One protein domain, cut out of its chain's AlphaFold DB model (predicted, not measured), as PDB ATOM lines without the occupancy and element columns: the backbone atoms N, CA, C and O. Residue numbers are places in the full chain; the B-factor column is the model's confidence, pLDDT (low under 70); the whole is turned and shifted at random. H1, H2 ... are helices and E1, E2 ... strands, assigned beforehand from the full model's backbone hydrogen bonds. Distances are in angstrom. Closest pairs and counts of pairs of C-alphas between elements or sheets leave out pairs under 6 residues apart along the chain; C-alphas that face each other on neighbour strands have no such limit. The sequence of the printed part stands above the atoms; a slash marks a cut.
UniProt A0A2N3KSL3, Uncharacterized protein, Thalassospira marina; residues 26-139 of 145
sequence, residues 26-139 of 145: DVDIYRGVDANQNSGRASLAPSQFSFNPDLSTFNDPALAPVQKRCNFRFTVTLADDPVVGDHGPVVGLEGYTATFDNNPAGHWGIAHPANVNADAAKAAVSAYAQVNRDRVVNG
ATOM      1  N   ASP A  26     -10.849 -12.520 -16.002       91.00
ATOM      2  CA  ASP A  26      -9.957 -13.647 -16.242       91.00
ATOM      3  C   ASP A  26      -8.554 -13.140 -16.600       91.00
ATOM      4  O   ASP A  26      -8.369 -12.393 -17.563       91.00
ATOM      5  N   VAL A  27      -7.557 -13.580 -15.836       92.50
ATOM      6  CA  VAL A  27      -6.137 -13.292 -16.049       92.50
ATOM      7  C   VAL A  27      -5.437 -14.561 -16.513       92.50
ATOM      8  O   VAL A  27      -5.378 -15.557 -15.789       92.50
ATOM      9  N   ASP A  28      -4.886 -14.528 -17.724       93.31
ATOM     10  CA  ASP A  28      -4.107 -15.636 -18.267       93.31
ATOM     11  C   ASP A  28      -2.657 -15.587 -17.763       93.31
ATOM     12  O   ASP A  28      -1.978 -14.562 -17.849       93.31
ATOM     13  N   ILE A  29      -2.168 -16.724 -17.265       92.88
ATOM     14  CA  ILE A  29      -0.785 -16.913 -16.810       92.88
ATOM     15  C   ILE A  29      -0.190 -18.172 -17.442       92.88
ATOM     16  O   ILE A  29      -0.886 -19.141 -17.742       92.88
ATOM     17  N   TYR A  30       1.118 -18.188 -17.647       92.31
ATOM     18  CA  TYR A  30       1.796 -19.144 -18.511       92.31
ATOM     19  C   TYR A  30       2.889 -19.884 -17.756       92.31
ATOM     20  O   TYR A  30       3.712 -19.281 -17.065       92.31
ATOM     21  N   ARG A  31       2.923 -21.206 -17.926       89.88
ATOM     22  CA  ARG A  31       4.009 -22.065 -17.454       89.88
ATOM     23  C   ARG A  31       4.759 -22.660 -18.627       89.88
ATOM     24  O   ARG A  31       4.150 -23.326 -19.460       89.88
ATOM     25  N   GLY A  32       6.079 -22.533 -18.617       88.81
ATOM     26  CA  GLY A  32       6.935 -23.250 -19.550       88.81
ATOM     27  C   GLY A  32       6.844 -24.766 -19.372       88.81
ATOM     28  O   GLY A  32       7.015 -25.277 -18.267       88.81
ATOM     29  N   VAL A  33       6.631 -25.481 -20.473       89.81
ATOM     30  CA  VAL A  33       6.650 -26.947 -20.543       89.81
ATOM     31  C   VAL A  33       7.578 -27.408 -21.667       89.81
ATOM     32  O   VAL A  33       7.741 -26.747 -22.698       89.81
ATOM     33  N   ASP A  34       8.235 -28.543 -21.469       89.69
ATOM     34  CA  ASP A  34       9.148 -29.104 -22.459       89.69
ATOM     35  C   ASP A  34       8.393 -29.548 -23.715       89.69
ATOM     36  O   ASP A  34       7.244 -29.972 -23.652       89.69
ATOM     37  N   ALA A  35       9.057 -29.508 -24.868       89.19
ATOM     38  CA  ALA A  35       8.553 -30.137 -26.083       89.19
ATOM     39  C   ALA A  35       9.057 -31.582 -26.175       89.19
ATOM     40  O   ALA A  35      10.238 -31.860 -25.947       89.19
ATOM     41  N   ASN A  36       8.178 -32.500 -26.563       87.81
ATOM     42  CA  ASN A  36       8.549 -33.852 -26.941       87.81
ATOM     43  C   ASN A  36       9.517 -33.800 -28.134       87.81
ATOM     44  O   ASN A  36       9.223 -33.180 -29.156       87.81
ATOM     45  N   GLN A  37      10.662 -34.472 -28.007       79.44
ATOM     46  CA  GLN A  37      11.762 -34.370 -28.972       79.44
ATOM     47  C   GLN A  37      11.396 -34.872 -30.377       79.44
ATOM     48  O   GLN A  37      11.946 -34.373 -31.352       79.44
ATOM     49  N   ASN A  38      10.454 -35.812 -30.485       81.06
ATOM     50  CA  ASN A  38      10.100 -36.447 -31.755       81.06
ATOM     51  C   ASN A  38       8.964 -35.726 -32.486       81.06
ATOM     52  O   ASN A  38       8.884 -35.789 -33.706       81.06
ATOM     53  N   SER A  39       8.066 -35.070 -31.747       84.88
ATOM     54  CA  SER A  39       6.857 -34.458 -32.316       84.88
ATOM     55  C   SER A  39       6.832 -32.933 -32.236       84.88
ATOM     56  O   SER A  39       5.977 -32.320 -32.860       84.88
ATOM     57  N   GLY A  40       7.712 -32.311 -31.445       83.75
ATOM     58  CA  GLY A  40       7.673 -30.869 -31.157       83.75
ATOM     59  C   GLY A  40       6.522 -30.445 -30.236       83.75
ATOM     60  O   GLY A  40       6.498 -29.316 -29.756       83.75
ATOM     61  N   ARG A  41       5.607 -31.368 -29.926       89.81
ATOM     62  CA  ARG A  41       4.411 -31.134 -29.123       89.81
ATOM     63  C   ARG A  41       4.750 -30.968 -27.645       89.81
ATOM     64  O   ARG A  41       5.605 -31.681 -27.126       89.81
ATOM     65  N   ALA A  42       4.025 -30.110 -26.936       92.06
ATOM     66  CA  ALA A  42       4.186 -29.919 -25.498       92.06
ATOM     67  C   ALA A  42       4.034 -31.235 -24.715       92.06
ATOM     68  O   ALA A  42       3.047 -31.967 -24.870       92.06
ATOM     69  N   SER A  43       5.005 -31.514 -23.855       93.00
ATOM     70  CA  SER A  43       4.958 -32.550 -22.836       93.00
ATOM     71  C   SER A  43       4.077 -32.054 -21.697       93.00
ATOM     72  O   SER A  43       4.385 -31.052 -21.067       93.00
ATOM     73  N   LEU A  44       2.971 -32.749 -21.438       93.94
ATOM     74  CA  LEU A  44       2.022 -32.409 -20.371       93.94
ATOM     75  C   LEU A  44       2.050 -33.476 -19.272       93.94
ATOM     76  O   LEU A  44       1.011 -33.885 -18.761       93.94
ATOM     77  N   ALA A  45       3.242 -33.993 -18.968       94.62
ATOM     78  CA  ALA A  45       3.460 -34.993 -17.926       94.62
ATOM     79  C   ALA A  45       3.502 -34.346 -16.524       94.62
ATOM     80  O   ALA A  45       3.858 -33.172 -16.417       94.62
ATOM     81  N   PRO A  46       3.236 -35.094 -15.434       94.38
ATOM     82  CA  PRO A  46       3.242 -34.548 -14.070       94.38
ATOM     83  C   PRO A  46       4.544 -33.839 -13.676       94.38
ATOM     84  O   PRO A  46       4.518 -32.841 -12.962       94.38
ATOM     85  N   SER A  47       5.689 -34.301 -14.188       90.81
ATOM     86  CA  SER A  47       6.999 -33.693 -13.918       90.81
ATOM     87  C   SER A  47       7.116 -32.232 -14.374       90.81
ATOM     88  O   SER A  47       7.946 -31.497 -13.845       90.81
ATOM     89  N   GLN A  48       6.267 -31.796 -15.307       89.50
ATOM     90  CA  GLN A  48       6.248 -30.431 -15.839       89.50
ATOM     91  C   GLN A  48       5.571 -29.432 -14.884       89.50
ATOM     92  O   GLN A  48       5.790 -28.227 -14.985       89.50
ATOM     93  N   PHE A  49       4.776 -29.916 -13.924       90.19
ATOM     94  CA  PHE A  49       3.911 -29.093 -13.069       90.19
ATOM     95  C   PHE A  49       4.357 -29.086 -11.606       90.19
ATOM     96  O   PHE A  49       3.549 -29.212 -10.692       90.19
ATOM     97  N   SER A  50       5.663 -28.971 -11.368       85.00
ATOM     98  CA  SER A  50       6.200 -28.959 -10.006       85.00
ATOM     99  C   SER A  50       5.889 -27.648  -9.274       85.00
ATOM    100  O   SER A  50       6.114 -26.561  -9.808       85.00
ATOM    101  N   PHE A  51       5.420 -27.771  -8.031       80.25
ATOM    102  CA  PHE A  51       5.158 -26.667  -7.109       80.25
ATOM    103  C   PHE A  51       6.422 -26.403  -6.278       80.25
ATOM    104  O   PHE A  51       6.598 -26.947  -5.191       80.25
ATOM    105  N   ASN A  52       7.351 -25.650  -6.862       68.56
ATOM    106  CA  ASN A  52       8.572 -25.144  -6.231       68.56
ATOM    107  C   ASN A  52       8.530 -23.609  -6.360       68.56
ATOM    108  O   ASN A  52       8.165 -23.159  -7.448       68.56
ATOM    109  N   PRO A  53       8.887 -22.810  -5.333       55.19
ATOM    110  CA  PRO A  53       9.032 -21.353  -5.457       55.19
ATOM    111  C   PRO A  53       9.839 -20.880  -6.680       55.19
ATOM    112  O   PRO A  53       9.545 -19.814  -7.210       55.19
ATOM    113  N   ASP A  54      10.789 -21.679  -7.178       53.12
ATOM    114  CA  ASP A  54      11.591 -21.324  -8.362       53.12
ATOM    115  C   ASP A  54      10.886 -21.589  -9.709       53.12
ATOM    116  O   ASP A  54      11.361 -21.176 -10.769       53.12
ATOM    117  N   LEU A  55       9.783 -22.345  -9.706       64.50
ATOM    118  CA  LEU A  55       9.041 -22.724 -10.908       64.50
ATOM    119  C   LEU A  55       7.752 -21.916 -10.976       64.50
ATOM    120  O   LEU A  55       6.686 -22.377 -10.566       64.50
ATOM    121  N   SER A  56       7.883 -20.713 -11.516       78.00
ATOM    122  CA  SER A  56       6.844 -19.689 -11.565       78.00
ATOM    123  C   SER A  56       5.958 -19.781 -12.801       78.00
ATOM    124  O   SER A  56       6.278 -20.444 -13.794       78.00
ATOM    125  N   THR A  57       4.846 -19.065 -12.745       87.94
ATOM    126  CA  THR A  57       4.035 -18.722 -13.915       87.94
ATOM    127  C   THR A  57       4.158 -17.235 -14.221       87.94
ATOM    128  O   THR A  57       4.443 -16.459 -13.319       87.94
ATOM    129  N   PHE A  58       3.996 -16.842 -15.483       89.44
ATOM    130  CA  PHE A  58       4.151 -15.452 -15.927       89.44
ATOM    131  C   PHE A  58       2.904 -14.968 -16.637       89.44
ATOM    132  O   PHE A  58       2.280 -15.749 -17.339       89.44
ATOM    133  N   ASN A  59       2.558 -13.694 -16.511       89.06
ATOM    134  CA  ASN A  59       1.499 -13.069 -17.311       89.06
ATOM    135  C   ASN A  59       1.805 -13.047 -18.824       89.06
ATOM    136  O   ASN A  59       0.887 -13.021 -19.635       89.06
ATOM    137  N   ASP A  60       3.082 -13.084 -19.206       85.31
ATOM    138  CA  ASP A  60       3.540 -13.161 -20.592       85.31
ATOM    139  C   ASP A  60       4.502 -14.352 -20.751       85.31
ATOM    140  O   ASP A  60       5.506 -14.435 -20.030       85.31
ATOM    141  N   PRO A  61       4.249 -15.286 -21.689       79.56
ATOM    142  CA  PRO A  61       5.147 -16.413 -21.933       79.56
ATOM    143  C   PRO A  61       6.578 -15.993 -22.311       79.56
ATOM    144  O   PRO A  61       7.512 -16.761 -22.072       79.56
ATOM    145  N   ALA A  62       6.779 -14.802 -22.881       77.25
ATOM    146  CA  ALA A  62       8.097 -14.275 -23.233       77.25
ATOM    147  C   ALA A  62       8.933 -13.857 -22.009       77.25
ATOM    148  O   ALA A  62      10.159 -13.778 -22.111       77.25
ATOM    149  N   LEU A  63       8.289 -13.619 -20.860       75.88
ATOM    150  CA  LEU A  63       8.933 -13.189 -19.614       75.88
ATOM    151  C   LEU A  63       9.372 -14.354 -18.716       75.88
ATOM    152  O   LEU A  63      10.027 -14.129 -17.699       75.88
ATOM    153  N   ALA A  64       9.057 -15.600 -19.080       68.38
ATOM    154  CA  ALA A  64       9.457 -16.753 -18.285       68.38
ATOM    155  C   ALA A  64      11.001 -16.902 -18.223       68.38
ATOM    156  O   ALA A  64      11.661 -16.900 -19.266       68.38
ATOM    157  N   PRO A  65      11.600 -17.111 -17.029       56.25
ATOM    158  CA  PRO A  65      13.047 -17.163 -16.809       56.25
ATOM    159  C   PRO A  65      13.683 -18.363 -17.505       56.25
ATOM    160  O   PRO A  65      14.873 -18.360 -17.808       56.25
ATOM    161  N   VAL A  66      12.876 -19.383 -17.809       60.59
ATOM    162  CA  VAL A  66      13.234 -20.447 -18.735       60.59
ATOM    163  C   VAL A  66      12.329 -20.301 -19.946       60.59
ATOM    164  O   VAL A  66      11.159 -20.675 -19.891       60.59
ATOM    165  N   GLN A  67      12.875 -19.770 -21.039       65.75
ATOM    166  CA  GLN A  67      12.208 -19.697 -22.340       65.75
ATOM    167  C   GLN A  67      12.004 -21.110 -22.905       65.75
ATOM    168  O   GLN A  67      12.732 -21.596 -23.778       65.75
ATOM    169  N   LYS A  68      11.039 -21.829 -22.336       77.31
ATOM    170  CA  LYS A  68      10.682 -23.179 -22.747       77.31
ATOM    171  C   LYS A  68      10.088 -23.145 -24.152       77.31
ATOM    172  O   LYS A  68       9.543 -22.148 -24.624       77.31
ATOM    173  N   ARG A  69      10.226 -24.281 -24.835       83.44
ATOM    174  CA  ARG A  69       9.780 -24.462 -26.222       83.44
ATOM    175  C   ARG A  69       8.274 -24.264 -26.360       83.44
ATOM    176  O   ARG A  69       7.834 -23.682 -27.345       83.44
ATOM    177  N   CYS A  70       7.522 -24.686 -25.348       89.94
ATOM    178  CA  CYS A  70       6.076 -24.576 -25.275       89.94
ATOM    179  C   CYS A  70       5.657 -24.001 -23.925       89.94
ATOM    180  O   CYS A  70       6.401 -24.103 -22.948       89.94
ATOM    181  N   ASN A  71       4.450 -23.445 -23.856       90.62
ATOM    182  CA  ASN A  71       3.850 -23.020 -22.598       90.62
ATOM    183  C   ASN A  71       2.443 -23.598 -22.456       90.62
ATOM    184  O   ASN A  71       1.716 -23.729 -23.439       90.62
ATOM    185  N   PHE A  72       2.048 -23.916 -21.228       93.19
ATOM    186  CA  PHE A  72       0.662 -24.201 -20.886       93.19
ATOM    187  C   PHE A  72       0.040 -22.967 -20.232       93.19
ATOM    188  O   PHE A  72       0.610 -22.407 -19.291       93.19
ATOM    189  N   ARG A  73      -1.113 -22.540 -20.750       94.06
ATOM    190  CA  ARG A  73      -1.863 -21.382 -20.263       94.06
ATOM    191  C   ARG A  73      -2.834 -21.800 -19.166       94.06
ATOM    192  O   ARG A  73      -3.698 -22.638 -19.412       94.06
ATOM    193  N   PHE A  74      -2.733 -21.174 -18.004       95.00
ATOM    194  CA  PHE A  74      -3.713 -21.193 -16.920       95.00
ATOM    195  C   PHE A  74      -4.515 -19.891 -16.928       95.00
ATOM    196  O   PHE A  74      -4.061 -18.898 -17.485       95.00
ATOM    197  N   THR A  75      -5.692 -19.903 -16.307       95.50
ATOM    198  CA  THR A  75      -6.511 -18.700 -16.104       95.50
ATOM    199  C   THR A  75      -6.820 -18.586 -14.625       95.50
ATOM    200  O   THR A  75      -7.121 -19.598 -13.981       95.50
ATOM    201  N   VAL A  76      -6.730 -17.375 -14.099       94.69
ATOM    202  CA  VAL A  76      -7.055 -17.014 -12.723       94.69
ATOM    203  C   VAL A  76      -8.189 -16.011 -12.765       94.69
ATOM    204  O   VAL A  76      -8.142 -15.074 -13.553       94.69
ATOM    205  N   THR A  77      -9.190 -16.184 -11.915       92.75
ATOM    206  CA  THR A  77     -10.291 -15.223 -11.816       92.75
ATOM    207  C   THR A  77      -9.996 -14.222 -10.700       92.75
ATOM    208  O   THR A  77      -9.806 -14.622  -9.549       92.75
ATOM    209  N   LEU A  78      -9.963 -12.932 -11.026       92.31
ATOM    210  CA  LEU A  78      -9.733 -11.815 -10.101       92.31
ATOM    211  C   LEU A  78     -10.868 -10.798 -10.185       92.31
ATOM    212  O   LEU A  78     -11.690 -10.871 -11.085       92.31
ATOM    213  N   ALA A  79     -10.925  -9.854  -9.249       86.69
ATOM    214  CA  ALA A  79     -11.903  -8.767  -9.285       86.69
ATOM    215  C   ALA A  79     -11.475  -7.594 -10.183       86.69
ATOM    216  O   ALA A  79     -12.335  -6.950 -10.767       86.69
ATOM    217  N   ASP A  80     -10.170  -7.339 -10.293       87.56
ATOM    218  CA  ASP A  80      -9.580  -6.190 -10.985       87.56
ATOM    219  C   ASP A  80      -8.181  -6.566 -11.525       87.56
ATOM    220  O   ASP A  80      -7.759  -7.725 -11.432       87.56
ATOM    221  N   ASP A  81      -7.456  -5.587 -12.080       87.75
ATOM    222  CA  ASP A  81      -6.050  -5.748 -12.468       87.75
ATOM    223  C   ASP A  81      -5.187  -6.163 -11.257       87.75
ATOM    224  O   ASP A  81      -5.298  -5.554 -10.189       87.75
ATOM    225  N   PRO A  82      -4.294  -7.158 -11.408       91.38
ATOM    226  CA  PRO A  82      -3.581  -7.745 -10.279       91.38
ATOM    227  C   PRO A  82      -2.569  -6.780  -9.650       91.38
ATOM    228  O   PRO A  82      -1.689  -6.239 -10.328       91.38
ATOM    229  N   VAL A  83      -2.614  -6.656  -8.325       92.81
ATOM    230  CA  VAL A  83      -1.563  -6.047  -7.497       92.81
ATOM    231  C   VAL A  83      -0.876  -7.094  -6.619       92.81
ATOM    232  O   VAL A  83      -1.407  -8.172  -6.361       92.81
ATOM    233  N   VAL A  84       0.361  -6.819  -6.198       94.62
ATOM    234  CA  VAL A  84       1.159  -7.778  -5.413       94.62
ATOM    235  C   VAL A  84       0.402  -8.203  -4.152       94.62
ATOM    236  O   VAL A  84       0.017  -7.360  -3.343       94.62
ATOM    237  N   GLY A  85       0.242  -9.515  -3.970       92.44
ATOM    238  CA  GLY A  85      -0.515 -10.135  -2.879       92.44
ATOM    239  C   GLY A  85      -1.926 -10.588  -3.268       92.44
ATOM    240  O   GLY A  85      -2.527 -11.384  -2.534       92.44
ATOM    241  N   ASP A  86      -2.434 -10.151  -4.421       94.44
ATOM    242  CA  ASP A  86      -3.706 -10.635  -4.943       94.44
ATOM    243  C   ASP A  86      -3.645 -12.130  -5.210       94.44
ATOM    244  O   ASP A  86      -2.621 -12.692  -5.611       94.44
ATOM    245  N   HIS A  87      -4.773 -12.785  -4.974       93.69
ATOM    246  CA  HIS A  87      -4.909 -14.210  -5.177       93.69
ATOM    247  C   HIS A  87      -6.308 -14.565  -5.661       93.69
ATOM    248  O   HIS A  87      -7.291 -13.905  -5.325       93.69
ATOM    249  N   GLY A  88      -6.391 -15.634  -6.443       93.44
ATOM    250  CA  GLY A  88      -7.642 -16.079  -7.041       93.44
ATOM    251  C   GLY A  88      -7.636 -17.568  -7.369       93.44
ATOM    252  O   GLY A  88      -6.572 -18.199  -7.413       93.44
ATOM    253  N   PRO A  89      -8.821 -18.165  -7.572       95.31
ATOM    254  CA  PRO A  89      -8.931 -19.556  -7.981       95.31
ATOM    255  C   PRO A  89      -8.357 -19.759  -9.386       95.31
ATOM    256  O   PRO A  89      -8.534 -18.920 -10.272       95.31
ATOM    257  N   VAL A  90      -7.713 -20.908  -9.603       95.38
ATOM    258  CA  VAL A  90      -7.296 -21.334 -10.945       95.38
ATOM    259  C   VAL A  90      -8.467 -22.029 -11.637       95.38
ATOM    260  O   VAL A  90      -8.984 -23.042 -11.161       95.38
ATOM    261  N   VAL A  91      -8.882 -21.503 -12.785       95.31
ATOM    262  CA  VAL A  91     -10.036 -22.006 -13.536       95.31
ATOM    263  C   VAL A  91      -9.830 -23.473 -13.930       95.31
ATOM    264  O   VAL A  91      -8.837 -23.830 -14.566       95.31
ATOM    265  N   GLY A  92     -10.798 -24.324 -13.575       94.06
ATOM    266  CA  GLY A  92     -10.801 -25.756 -13.894       94.06
ATOM    267  C   GLY A  92      -9.984 -26.644 -12.948       94.06
ATOM    268  O   GLY A  92      -9.956 -27.857 -13.147       94.06
ATOM    269  N   LEU A  93      -9.354 -26.070 -11.918       94.44
ATOM    270  CA  LEU A  93      -8.570 -26.790 -10.915       94.44
ATOM    271  C   LEU A  93      -9.097 -26.472  -9.508       94.44
ATOM    272  O   LEU A  93      -8.699 -25.498  -8.875       94.44
ATOM    273  N   GLU A  94     -10.011 -27.307  -9.013       94.56
ATOM    274  CA  GLU A  94     -10.666 -27.097  -7.719       94.56
ATOM    275  C   GLU A  94      -9.661 -27.041  -6.557       94.56
ATOM    276  O   GLU A  94      -8.815 -27.921  -6.391       94.56
ATOM    277  N   GLY A  95      -9.767 -25.987  -5.745       93.12
ATOM    278  CA  GLY A  95      -8.922 -25.771  -4.570       93.12
ATOM    279  C   GLY A  95      -7.495 -25.296  -4.872       93.12
ATOM    280  O   GLY A  95      -6.722 -25.121  -3.932       93.12
ATOM    281  N   TYR A  96      -7.137 -25.078  -6.140       94.00
ATOM    282  CA  TYR A  96      -5.877 -24.435  -6.510       94.00
ATOM    283  C   TYR A  96      -6.039 -22.919  -6.495       94.00
ATOM    284  O   TYR A  96      -7.026 -22.373  -6.996       94.00
ATOM    285  N   THR A  97      -5.035 -22.235  -5.959       94.06
ATOM    286  CA  THR A  97      -5.018 -20.774  -5.845       94.06
ATOM    287  C   THR A  97      -3.738 -20.240  -6.457       94.06
ATOM    288  O   THR A  97      -2.659 -20.773  -6.196       94.06
ATOM    289  N   ALA A  98      -3.855 -19.198  -7.273       93.69
ATOM    290  CA  ALA A  98      -2.714 -18.449  -7.774       93.69
ATOM    291  C   ALA A  98      -2.531 -17.165  -6.960       93.69
ATOM    292  O   ALA A  98      -3.526 -16.556  -6.576       93.69
ATOM    293  N   THR A  99      -1.287 -16.754  -6.724       94.12
ATOM    294  CA  THR A  99      -0.926 -15.513  -6.026       94.12
ATOM    295  C   THR A  99       0.024 -14.701  -6.894       94.12
ATOM    296  O   THR A  99       1.024 -15.242  -7.372       94.12
ATOM    297  N   PHE A 100      -0.266 -13.416  -7.080       93.94
ATOM    298  CA  PHE A 100       0.617 -12.500  -7.791       93.94
ATOM    299  C   PHE A 100       1.689 -11.969  -6.841       93.94
ATOM    300  O   PHE A 100       1.374 -11.253  -5.891       93.94
ATOM    301  N   ASP A 101       2.954 -12.309  -7.080       91.31
ATOM    302  CA  ASP A 101       4.077 -11.780  -6.293       91.31
ATOM    303  C   ASP A 101       4.909 -10.740  -7.058       91.31
ATOM    304  O   ASP A 101       5.579  -9.915  -6.433       91.31
ATOM    305  N   ASN A 102       4.802 -10.727  -8.394       91.69
ATOM    306  CA  ASN A 102       5.486  -9.803  -9.297       91.69
ATOM    307  C   ASN A 102       7.016  -9.758  -9.104       91.69
ATOM    308  O   ASN A 102       7.647  -8.740  -9.412       91.69
ATOM    309  N   ASN A 103       7.622 -10.838  -8.598       87.56
ATOM    310  CA  ASN A 103       9.058 -10.930  -8.361       87.56
ATOM    311  C   ASN A 103       9.685 -12.211  -8.961       87.56
ATOM    312  O   ASN A 103       9.748 -13.241  -8.286       87.56
ATOM    313  N   PRO A 104      10.267 -12.152 -10.179       88.06
ATOM    314  CA  PRO A 104      10.379 -10.997 -11.087       88.06
ATOM    315  C   PRO A 104       9.052 -10.491 -11.674       88.06
ATOM    316  O   PRO A 104       8.014 -11.130 -11.543       88.06
ATOM    317  N   ALA A 105       9.099  -9.344 -12.361       89.19
ATOM    318  CA  ALA A 105       7.918  -8.716 -12.953       89.19
ATOM    319  C   ALA A 105       7.073  -9.709 -13.775       89.19
ATOM    320  O   ALA A 105       7.597 -10.428 -14.626       89.19
ATOM    321  N   GLY A 106       5.767  -9.736 -13.511       88.81
ATOM    322  CA  GLY A 106       4.817 -10.653 -14.131       88.81
ATOM    323  C   GLY A 106       4.698 -12.023 -13.460       88.81
ATOM    324  O   GLY A 106       3.907 -12.829 -13.945       88.81
ATOM    325  N   HIS A 107       5.444 -12.304 -12.385       90.69
ATOM    326  CA  HIS A 107       5.453 -13.607 -11.708       90.69
ATOM    327  C   HIS A 107       4.197 -13.864 -10.865       90.69
ATOM    328  O   HIS A 107       3.718 -13.015 -10.108       90.69
ATOM    329  N   TRP A 108       3.699 -15.087 -11.026       92.62
ATOM    330  CA  TRP A 108       2.640 -15.729 -10.270       92.62
ATOM    331  C   TRP A 108       3.096 -17.073  -9.683       92.62
ATOM    332  O   TRP A 108       3.623 -17.941 -10.399       92.62
ATOM    333  N   GLY A 109       2.777 -17.303  -8.410       91.38
ATOM    334  CA  GLY A 109       2.829 -18.614  -7.767       91.38
ATOM    335  C   GLY A 109       1.488 -19.343  -7.871       91.38
ATOM    336  O   GLY A 109       0.441 -18.708  -7.835       91.38
ATOM    337  N   ILE A 110       1.500 -20.677  -7.965       91.44
ATOM    338  CA  ILE A 110       0.293 -21.513  -7.831       91.44
ATOM    339  C   ILE A 110       0.495 -22.471  -6.660       91.44
ATOM    340  O   ILE A 110       1.471 -23.222  -6.637       91.44
ATOM    341  N   ALA A 111      -0.442 -22.468  -5.719       91.81
ATOM    342  CA  ALA A 111      -0.502 -23.397  -4.602       91.81
ATOM    343  C   ALA A 111      -1.548 -24.490  -4.865       91.81
ATOM    344  O   ALA A 111      -2.628 -24.228  -5.401       91.81
ATOM    345  N   HIS A 112      -1.221 -25.720  -4.473       92.25
ATOM    346  CA  HIS A 112      -2.165 -26.834  -4.465       92.25
ATOM    347  C   HIS A 112      -2.954 -26.872  -3.142       92.25
ATOM    348  O   HIS A 112      -2.496 -26.302  -2.147       92.25
ATOM    349  N   PRO A 113      -4.102 -27.577  -3.082       93.12
ATOM    350  CA  PRO A 113      -4.878 -27.692  -1.851       93.12
ATOM    351  C   PRO A 113      -4.040 -28.249  -0.690       93.12
ATOM    352  O   PRO A 113      -3.256 -29.181  -0.883       93.12
ATOM    353  N   ALA A 114      -4.247 -27.731   0.526       91.00
ATOM    354  CA  ALA A 114      -3.459 -28.092   1.715       91.00
ATOM    355  C   ALA A 114      -3.488 -29.598   2.052       91.00
ATOM    356  O   ALA A 114      -2.541 -30.135   2.621       91.00
ATOM    357  N   ASN A 115      -4.564 -30.284   1.666       92.44
ATOM    358  CA  ASN A 115      -4.811 -31.692   1.991       92.44
ATOM    359  C   ASN A 115      -4.344 -32.643   0.874       92.44
ATOM    360  O   ASN A 115      -4.585 -33.847   0.941       92.44
ATOM    361  N   VAL A 116      -3.731 -32.104  -0.180       93.12
ATOM    362  CA  VAL A 116      -3.271 -32.847  -1.355       93.12
ATOM    363  C   VAL A 116      -1.750 -32.793  -1.363       93.12
ATOM    364  O   VAL A 116      -1.166 -31.722  -1.264       93.12
ATOM    365  N   ASN A 117      -1.085 -33.944  -1.460       92.81
ATOM    366  CA  ASN A 117       0.373 -33.954  -1.577       92.81
ATOM    367  C   ASN A 117       0.823 -33.484  -2.974       92.81
ATOM    368  O   ASN A 117       0.070 -33.558  -3.946       92.81
ATOM    369  N   ALA A 118       2.078 -33.044  -3.082       90.44
ATOM    370  CA  ALA A 118       2.600 -32.447  -4.308       90.44
ATOM    371  C   ALA A 118       2.530 -33.374  -5.538       90.44
ATOM    372  O   ALA A 118       2.335 -32.888  -6.650       90.44
ATOM    373  N   ASP A 119       2.667 -34.691  -5.377       92.69
ATOM    374  CA  ASP A 119       2.648 -35.628  -6.508       92.69
ATOM    375  C   ASP A 119       1.232 -35.879  -7.028       92.69
ATOM    376  O   ASP A 119       1.007 -35.848  -8.241       92.69
ATOM    377  N   ALA A 120       0.257 -36.022  -6.129       95.00
ATOM    378  CA  ALA A 120      -1.158 -36.042  -6.490       95.00
ATOM    379  C   ALA A 120      -1.574 -34.720  -7.153       95.00
ATOM    380  O   ALA A 120      -2.276 -34.727  -8.166       95.00
ATOM    381  N   ALA A 121      -1.072 -33.591  -6.646       94.12
ATOM    382  CA  ALA A 121      -1.343 -32.288  -7.231       94.12
ATOM    383  C   ALA A 121      -0.767 -32.152  -8.652       94.12
ATOM    384  O   ALA A 121      -1.458 -31.670  -9.551       94.12
ATOM    385  N   LYS A 122       0.474 -32.606  -8.884       94.19
ATOM    386  CA  LYS A 122       1.102 -32.635 -10.219       94.19
ATOM    387  C   LYS A 122       0.307 -33.509 -11.187       94.19
ATOM    388  O   LYS A 122       0.130 -33.141 -12.348       94.19
ATOM    389  N   ALA A 123      -0.160 -34.666 -10.718       95.50
ATOM    390  CA  ALA A 123      -0.953 -35.590 -11.520       95.50
ATOM    391  C   ALA A 123      -2.299 -34.977 -11.931       95.50
ATOM    392  O   ALA A 123      -2.668 -35.070 -13.100       95.50
ATOM    393  N   ALA A 124      -2.988 -34.288 -11.017       95.56
ATOM    394  CA  ALA A 124      -4.246 -33.608 -11.314       95.56
ATOM    395  C   ALA A 124      -4.067 -32.475 -12.341       95.56
ATOM    396  O   ALA A 124      -4.804 -32.421 -13.326       95.56
ATOM    397  N   VAL A 125      -3.042 -31.628 -12.182       96.00
ATOM    398  CA  VAL A 125      -2.741 -30.569 -13.164       96.00
ATOM    399  C   VAL A 125      -2.354 -31.157 -14.521       96.00
ATOM    400  O   VAL A 125      -2.797 -30.666 -15.557       96.00
ATOM    401  N   SER A 126      -1.573 -32.237 -14.534       96.44
ATOM    402  CA  SER A 126      -1.210 -32.947 -15.763       96.44
ATOM    403  C   SER A 126      -2.431 -33.518 -16.483       96.44
ATOM    404  O   SER A 126      -2.563 -33.316 -17.690       96.44
ATOM    405  N   ALA A 127      -3.345 -34.172 -15.762       97.38
ATOM    406  CA  ALA A 127      -4.583 -34.694 -16.331       97.38
ATOM    407  C   ALA A 127      -5.451 -33.565 -16.908       97.38
ATOM    408  O   ALA A 127      -5.892 -33.650 -18.053       97.38
ATOM    409  N   TYR A 128      -5.621 -32.471 -16.160       97.06
ATOM    410  CA  TYR A 128      -6.315 -31.277 -16.638       97.06
ATOM    411  C   TYR A 128      -5.692 -30.738 -17.933       97.06
ATOM    412  O   TYR A 128      -6.396 -30.524 -18.922       97.06
ATOM    413  N   ALA A 129      -4.369 -30.576 -17.964       96.44
ATOM    414  CA  ALA A 129      -3.660 -30.050 -19.124       96.44
ATOM    415  C   ALA A 129      -3.795 -30.949 -20.360       96.44
ATOM    416  O   ALA A 129      -3.939 -30.450 -21.475       96.44
ATOM    417  N   GLN A 130      -3.779 -32.270 -20.180       95.81
ATOM    418  CA  GLN A 130      -3.931 -33.226 -21.279       95.81
ATOM    419  C   GLN A 130      -5.305 -33.145 -21.949       95.81
ATOM    420  O   GLN A 130      -5.377 -33.252 -23.174       95.81
ATOM    421  N   VAL A 131      -6.370 -32.936 -21.171       97.50
ATOM    422  CA  VAL A 131      -7.736 -32.780 -21.698       97.50
ATOM    423  C   VAL A 131      -7.936 -31.400 -22.335       97.50
ATOM    424  O   VAL A 131      -8.649 -31.287 -23.326       97.50
ATOM    425  N   ASN A 132      -7.258 -30.370 -21.822       96.56
ATOM    426  CA  ASN A 132      -7.346 -28.983 -22.295       96.56
ATOM    427  C   ASN A 132      -6.126 -28.601 -23.140       96.56
ATOM    428  O   ASN A 132      -5.482 -27.571 -22.924       96.56
ATOM    429  N   ARG A 133      -5.742 -29.483 -24.067       94.31
ATOM    430  CA  ARG A 133      -4.500 -29.320 -24.828       94.31
ATOM    431  C   ARG A 133      -4.505 -28.068 -25.701       94.31
ATOM    432  O   ARG A 133      -3.451 -27.481 -25.886       94.31
ATOM    433  N   ASP A 134      -5.671 -27.628 -26.158       94.31
ATOM    434  CA  ASP A 134      -5.894 -26.374 -26.888       94.31
ATOM    435  C   ASP A 134      -5.382 -25.124 -26.143       94.31
ATOM    436  O   ASP A 134      -5.140 -24.087 -26.760       94.31
ATOM    437  N   ARG A 135      -5.144 -25.230 -24.830       93.56
ATOM    438  CA  ARG A 135      -4.530 -24.184 -24.003       93.56
ATOM    439  C   ARG A 135      -3.003 -24.124 -24.095       93.56
ATOM    440  O   ARG A 135      -2.396 -23.252 -23.469       93.56
ATOM    441  N   VAL A 136      -2.361 -25.026 -24.832       93.31
ATOM    442  CA  VAL A 136      -0.930 -24.931 -25.119       93.31
ATOM    443  C   VAL A 136      -0.695 -23.818 -26.134       93.31
ATOM    444  O   VAL A 136      -1.327 -23.762 -27.189       93.31
ATOM    445  N   VAL A 137       0.264 -22.952 -25.828       89.50
ATOM    446  CA  VAL A 137       0.715 -21.880 -26.715       89.50
ATOM    447  C   VAL A 137       2.183 -22.078 -27.077       89.50
ATOM    448  O   VAL A 137       2.953 -22.715 -26.347       89.50
ATOM    449  N   ASN A 138       2.573 -21.537 -28.228       86.12
ATOM    450  CA  ASN A 138       3.967 -21.546 -28.653       86.12
ATOM    451  C   ASN A 138       4.803 -20.724 -27.662       86.12
ATOM    452  O   ASN A 138       4.414 -19.627 -27.264       86.12
ATOM    453  N   GLY A 139       5.932 -21.287 -27.236       82.06
ATOM    454  CA  GLY A 139       6.979 -20.543 -26.545       82.06
ATOM    455  C   GLY A 139       8.025 -20.117 -27.563       82.06
ATOM    456  O   GLY A 139       7.732 -19.387 -28.505       82.06
TER     457      GLY A 139
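This is residues 26 to 139 of the 145 residues of an uncharacterized protein of Thalassospira marina (UniProt A0A2N3KSL3). Two small three-stranded sheets, E1 E2 E6 and E3 E4 E5, are partly face to face with their strands crossed at 85 degrees, and one helix, H1, lies to one side and only grazes the first sheet. A long unnamed link, residues 34 to 69, joins E1 to E2, and its residues 57 to 58 pair with E5. The 114 printed residues run E1 E2 E3 E4 E5 H1 E6, both sheets antiparallel in the orders named; the class is mixed, with under half of the residues in named elements. The whole is compact and rounded, with a radius of gyration of the C-alphas of 13.2 A and spans of 41 by 32 by 24 A.

E1, residues 26 to 33, begins at C-alpha 26 (-9.957, -13.647, -16.242) and is 21.7 A long. E2, residues 70 to 78, is 25.4 A long. E3 is residues 87 to 89, E4 97 to 100 and E5 107 to 111. H1, residues 118 to 131, is 20.2 A long. E6, residues 136 to 138, ends at C-alpha 138 (3.967, -21.546, -28.653).

E1 and E2 form a hairpin, with N 29 and O 74 2.9 A apart; E2 and E6 have N 137 and O 71 at 2.9 A. E3 E4 E5 is a meander, each strand the antiparallel neighbour of the one before, with N 98 and O 88 at 2.9 A and N 99 and O 109 at 2.8 A. The two sheets form a sandwich, face to face; the closest C-alphas of E2 and E3 are those of Thr 77 and Gly 88, 5.5 A apart. In H1 every O i to N i+4 pair is within hydrogen-bond range.

The C-alphas farthest apart, of Asn 38 and Ala 79, are 41.9 A apart. The printed part has no cut. The link E1 to E2 is long. Residues 52 to 55 and 64 to 67 have pLDDT under 70.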